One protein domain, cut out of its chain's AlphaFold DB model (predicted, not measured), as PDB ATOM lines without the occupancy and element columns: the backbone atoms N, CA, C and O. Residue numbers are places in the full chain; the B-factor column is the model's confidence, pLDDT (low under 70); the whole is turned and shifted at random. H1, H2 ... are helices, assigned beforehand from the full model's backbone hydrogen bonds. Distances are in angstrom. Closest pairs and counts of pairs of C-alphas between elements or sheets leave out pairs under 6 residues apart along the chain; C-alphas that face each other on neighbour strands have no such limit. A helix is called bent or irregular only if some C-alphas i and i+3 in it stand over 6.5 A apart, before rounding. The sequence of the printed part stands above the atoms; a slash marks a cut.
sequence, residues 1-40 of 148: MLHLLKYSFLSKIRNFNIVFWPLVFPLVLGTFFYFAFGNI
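Overview. This is residues 1 to 40 of the 148 residues of an uncharacterized protein of Ruminococcus sp. SR1/5 (UniProt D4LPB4). Two helices joined end to end make a wide, open V, with the longer helix H2 as one arm, the shorter H1 as the other, and the corner at residue 15. Apart from the few residues that meet at this corner, nothing packs on either arm. The printed part has 40 residues with two named helices, H1 then H2 along the chain, and no named strand; the class is all helix. It is extended, with a radius of gyration of the C-alphas of 15.8 A, and the C-alphas span 48 by 19 by 6 A.

Arrangement. The longest helix is H2, residues 16 to 37. H1, residues 2 to 14, and H2 only just touch, and only at the corner by their link, with 3 pairs of C-alphas within 8 A. H1 touches H2 with residues 12 to 13 alone, and H2 touches H1 with residues 18 to 19 alone. The closest C-alphas of the two helices are those of Ile 13 and Val 19, 6.4 A apart. Their centres are 24.2 A apart. Their lines stand at a steep tilt of 67 degrees, only just short of about perpendicular, and they run the same way. In H1 every O i to N i+4 pair is within hydrogen-bond range; in H2 it is 15 of 18.

Along the chain. H2 is 30.6 A long from C-alpha 16 at (16.103, 17.310, 47.096) to C-alpha 37 at (20.930, 42.905, 30.994). It is neither bent nor irregular, but only just: C-alphas 18 and 21 are 6.3 A apart. H1 begins with C-alpha 2 at (12.403, 1.031, 32.113) and is 18.4 A long.

Size, cuts and confidence. The two C-alphas farthest apart, those of Met 1 and Ile 40, are 48.0 A apart. The printed part has no cut, and the link from H1 to H2 is tight, with 1 residue. Residues 1 to 29 and 31 to 37 stand free. The mean pLDDT of the printed part is 80.9; residue 1 and residues 39 to 40 are under 70.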
ATOM      1  N   MET A   1      15.120  -2.486  31.584       63.03
ATOM      2  CA  MET A   1      15.479  -1.132  31.106       63.03
ATOM      3  C   MET A   1      14.621  -0.051  31.772       63.03
ATOM      4  O   MET A   1      15.151   0.676  32.599       63.03
ATOM      5  N   LEU A   2      13.301   0.008  31.530       71.75
ATOM      6  CA  LEU A   2      12.403   1.031  32.113       71.75
ATOM      7  C   LEU A   2      12.327   1.039  33.654       71.75
ATOM      8  O   LEU A   2      12.197   2.101  34.256       71.75
ATOM      9  N   HIS A   3      12.463  -0.118  34.313       71.81
ATOM     10  CA  HIS A   3      12.468  -0.176  35.781       71.81
ATOM     11  C   HIS A   3      13.710   0.497  36.395       71.81
ATOM     12  O   HIS A   3      13.593   1.175  37.410       71.81
ATOM     13  N   LEU A   4      14.881   0.381  35.755       76.75
ATOM     14  CA  LEU A   4      16.121   1.015  36.219       76.75
ATOM     15  C   LEU A   4      16.048   2.538  36.080       76.75
ATOM     16  O   LEU A   4      16.460   3.255  36.989       76.75
ATOM     17  N   LEU A   5      15.463   3.025  34.981       77.88
ATOM     18  CA  LEU A   5      15.183   4.449  34.784       77.88
ATOM     19  C   LEU A   5      14.214   4.975  35.849       77.88
ATOM     20  O   LEU A   5      14.506   5.985  36.484       77.88
ATOM     21  N   LYS A   6      13.117   4.254  36.118       77.25
ATOM     22  CA  LYS A   6      12.141   4.612  37.158       77.25
ATOM     23  C   LYS A   6      12.794   4.718  38.540       77.25
ATOM     24  O   LYS A   6      12.646   5.738  39.203       77.25
ATOM     25  N   TYR A   7      13.551   3.706  38.965       77.50
ATOM     26  CA  TYR A   7      14.214   3.722  40.275       77.50
ATOM     27  C   TYR A   7      15.308   4.788  40.374       77.50
ATOM     28  O   TYR A   7      15.410   5.462  41.397       77.50
ATOM     29  N   SER A   8      16.084   4.996  39.309       75.81
ATOM     30  CA  SER A   8      17.121   6.035  39.276       75.81
ATOM     31  C   SER A   8      16.519   7.439  39.345       75.81
ATOM     32  O   SER A   8      17.044   8.299  40.049       75.81
ATOM     33  N   PHE A   9      15.398   7.664  38.662       76.56
ATOM     34  CA  PHE A   9      14.673   8.930  38.685       76.56
ATOM     35  C   PHE A   9      14.035   9.201  40.053       76.56
ATOM     36  O   PHE A   9      14.248  10.269  40.624       76.56
ATOM     37  N   LEU A  10      13.343   8.212  40.638       75.19
ATOM     38  CA  LEU A  10      12.776   8.330  41.988       75.19
ATOM     39  C   LEU A  10      13.862   8.560  43.052       75.19
ATOM     40  O   LEU A  10      13.669   9.363  43.963       75.19
ATOM     41  N   SER A  11      15.013   7.892  42.930       72.94
ATOM     42  CA  SER A  11      16.149   8.057  43.847       72.94
ATOM     43  C   SER A  11      16.768   9.459  43.762       72.94
ATOM     44  O   SER A  11      17.100  10.058  44.785       72.94
ATOM     45  N   LYS A  12      16.861  10.029  42.551       70.62
ATOM     46  CA  LYS A  12      17.354  11.398  42.331       70.62
ATOM     47  C   LYS A  12      16.370  12.459  42.833       70.62
ATOM     48  O   LYS A  12      16.812  13.372  43.515       70.62
ATOM     49  N   ILE A  13      15.062  12.298  42.605       74.31
ATOM     50  CA  ILE A  13      14.019  13.198  43.146       74.31
ATOM     51  C   ILE A  13      14.002  13.213  44.675       74.31
ATOM     52  O   ILE A  13      13.765  14.255  45.282       74.31
ATOM     53  N   ARG A  14      14.281  12.073  45.316       76.38
ATOM     54  CA  ARG A  14      14.310  11.996  46.782       76.38
ATOM     55  C   ARG A  14      15.507  12.734  47.395       76.38
ATOM     56  O   ARG A  14      15.434  13.142  48.549       76.38
ATOM     57  N   ASN A  15      16.578  12.945  46.629       77.88
ATOM     58  CA  ASN A  15      17.684  13.824  47.005       77.88
ATOM     59  C   ASN A  15      17.384  15.260  46.569       77.88
ATOM     60  O   ASN A  15      17.909  15.745  45.566       77.88
ATOM     61  N   PHE A  16      16.560  15.945  47.366       75.75
ATOM     62  CA  PHE A  16      16.103  17.310  47.096       75.75
ATOM     63  C   PHE A  16      17.254  18.257  46.733       75.75
ATOM     64  O   PHE A  16      17.142  19.006  45.776       75.75
ATOM     65  N   ASN A  17      18.402  18.155  47.408       79.12
ATOM     66  CA  ASN A  17      19.587  18.983  47.155       79.12
ATOM     67  C   ASN A  17      20.117  18.865  45.700       79.12
ATOM     68  O   ASN A  17      20.402  19.873  45.059       79.12
ATOM     69  N   ILE A  18      20.148  17.652  45.132       80.00
ATOM     70  CA  ILE A  18      20.669  17.376  43.777       80.00
ATOM     71  C   ILE A  18      19.707  17.854  42.676       80.00
ATOM     72  O   ILE A  18      20.131  18.066  41.545       80.00
ATOM     73  N   VAL A  19      18.422  18.033  42.988       79.88
ATOM     74  CA  VAL A  19      17.403  18.504  42.030       79.88
ATOM     75  C   VAL A  19      17.115  19.994  42.198       79.88
ATOM     76  O   VAL A  19      16.900  20.698  41.216       79.88
ATOM     77  N   PHE A  20      17.148  20.487  43.434       85.62
ATOM     78  CA  PHE A  20      16.821  21.861  43.787       85.62
ATOM     79  C   PHE A  20      17.860  22.848  43.263       85.62
ATOM     80  O   PHE A  20      17.498  23.791  42.567       85.62
ATOM     81  N   TRP A  21      19.150  22.625  43.535       86.75
ATOM     82  CA  TRP A  21      20.187  23.581  43.136       86.75
ATOM     83  C   TRP A  21      20.320  23.749  41.621       86.75
ATOM     84  O   TRP A  21      20.331  24.896  41.185       86.75
ATOM     85  N   PRO A  22      20.330  22.686  40.790       89.69
ATOM     86  CA  PRO A  22      20.373  22.852  39.336       89.69
ATOM     87  C   PRO A  22      19.143  23.538  38.738       89.69
ATOM     88  O   PRO A  22      19.202  23.955  37.590       89.69
ATOM     89  N   LEU A  23      18.037  23.647  39.481       87.94
ATOM     90  CA  LEU A  23      16.822  24.323  39.029       87.94
ATOM     91  C   LEU A  23      16.753  25.769  39.539       87.94
ATOM     92  O   LEU A  23      16.467  26.688  38.776       87.94
ATOM     93  N   VAL A  24      17.057  25.981  40.820       93.25
ATOM     94  CA  VAL A  24      17.020  27.302  41.460       93.25
ATOM     95  C   VAL A  24      18.187  28.170  41.018       93.25
ATOM     96  O   VAL A  24      17.987  29.355  40.771       93.25
ATOM     97  N   PHE A  25      19.386  27.601  40.867       92.50
ATOM     98  CA  PHE A  25      20.557  28.375  40.466       92.50
ATOM     99  C   PHE A  25      20.363  29.050  39.100       92.50
ATOM    100  O   PHE A  25      20.512  30.268  39.049       92.50
ATOM    101  N   PRO A  26      19.943  28.357  38.019       93.50
ATOM    102  CA  PRO A  26      19.700  29.017  36.738       93.50
ATOM    103  C   PRO A  26      18.533  30.008  36.761       93.50
ATOM    104  O   PRO A  26      18.570  30.980  36.021       93.50
ATOM    105  N   LEU A  27      17.515  29.801  37.603       94.50
ATOM    106  CA  LEU A  27      16.390  30.736  37.745       94.50
ATOM    107  C   LEU A  27      16.805  32.040  38.434       94.50
ATOM    108  O   LEU A  27      16.497  33.128  37.948       94.50
ATOM    109  N   VAL A  28      17.529  31.936  39.550       95.31
ATOM    110  CA  VAL A  28      18.074  33.096  40.268       95.31
ATOM    111  C   VAL A  28      19.101  33.807  39.395       95.31
ATOM    112  O   VAL A  28      19.028  35.022  39.234       95.31
ATOM    113  N   LEU A  29      20.009  33.054  38.768       93.38
ATOM    114  CA  LEU A  29      20.997  33.597  37.843       93.38
ATOM    115  C   LEU A  29      20.316  34.277  36.652       93.38
ATOM    116  O   LEU A  29      20.642  35.414  36.351       93.38
ATOM    117  N   GLY A  30      19.322  33.642  36.031       93.31
ATOM    118  CA  GLY A  30      18.548  34.212  34.929       93.31
ATOM    119  C   GLY A  30      17.827  35.502  35.316       93.31
ATOM    120  O   GLY A  30      17.789  36.442  34.532       93.31
ATOM    121  N   THR A  31      17.331  35.587  36.550       92.19
ATOM    122  CA  THR A  31      16.704  36.803  37.082       92.19
ATOM    123  C   THR A  31      17.737  37.913  37.293       92.19
ATOM    124  O   THR A  31      17.485  39.052  36.914       92.19
ATOM    125  N   PHE A  32      18.924  37.603  37.825       91.62
ATOM    126  CA  PHE A  32      20.026  38.570  37.903       91.62
ATOM    127  C   PHE A  32      20.516  39.009  36.523       91.62
ATOM    128  O   PHE A  32      20.755  40.192  36.331       91.62
ATOM    129  N   PHE A  33      20.611  38.097  35.554       89.56
ATOM    130  CA  PHE A  33      20.902  38.440  34.162       89.56
ATOM    131  C   PHE A  33      19.807  39.329  33.570       89.56
ATOM    132  O   PHE A  33      20.124  40.278  32.873       89.56
ATOM    133  N   TYR A  34      18.532  39.091  33.876       85.31
ATOM    134  CA  TYR A  34      17.438  39.964  33.452       85.31
ATOM    135  C   TYR A  34      17.484  41.342  34.134       85.31
ATOM    136  O   TYR A  34      17.195  42.350  33.504       85.31
ATOM    137  N   PHE A  35      17.911  41.439  35.391       83.75
ATOM    138  CA  PHE A  35      18.127  42.744  36.020       83.75
ATOM    139  C   PHE A  35      19.363  43.470  35.480       83.75
ATOM    140  O   PHE A  35      19.312  44.678  35.281       83.75
ATOM    141  N   ALA A  36      20.459  42.749  35.241       81.00
ATOM    142  CA  ALA A  36      21.708  43.316  34.740       81.00
ATOM    143  C   ALA A  36      21.642  43.665  33.245       81.00
ATOM    144  O   ALA A  36      22.228  44.651  32.818       81.00
ATOM    145  N   PHE A  37      20.932  42.856  32.456       79.44
ATOM    146  CA  PHE A  37      20.930  42.905  30.994       79.44
ATOM    147  C   PHE A  37      19.529  42.862  30.373       79.44
ATOM    148  O   PHE A  37      19.372  43.159  29.204       79.44
ATOM    149  N   GLY A  38      18.472  42.507  31.098       71.00
ATOM    150  CA  GLY A  38      17.111  42.435  30.539       71.00
ATOM    151  C   GLY A  38      16.475  43.795  30.254       71.00
ATOM    152  O   GLY A  38      15.451  43.847  29.579       71.00
ATOM    153  N   ASN A  39      17.092  44.877  30.738       62.69
ATOM    154  CA  ASN A  39      16.739  46.250  30.388       62.69
ATOM    155  C   ASN A  39      17.700  46.881  29.365       62.69
ATOM    156  O   ASN A  39      17.500  48.033  29.006       62.69
ATOM    157  N   ILE A  40      18.702  46.147  28.854       61.84
ATOM    158  CA  ILE A  40      19.494  46.605  27.697       61.84
ATOM    159  C   ILE A  40      18.680  46.343  26.418       61.84
ATOM    160  O   ILE A  40      19.009  45.518  25.572       61.84
TER     161      ILE A  40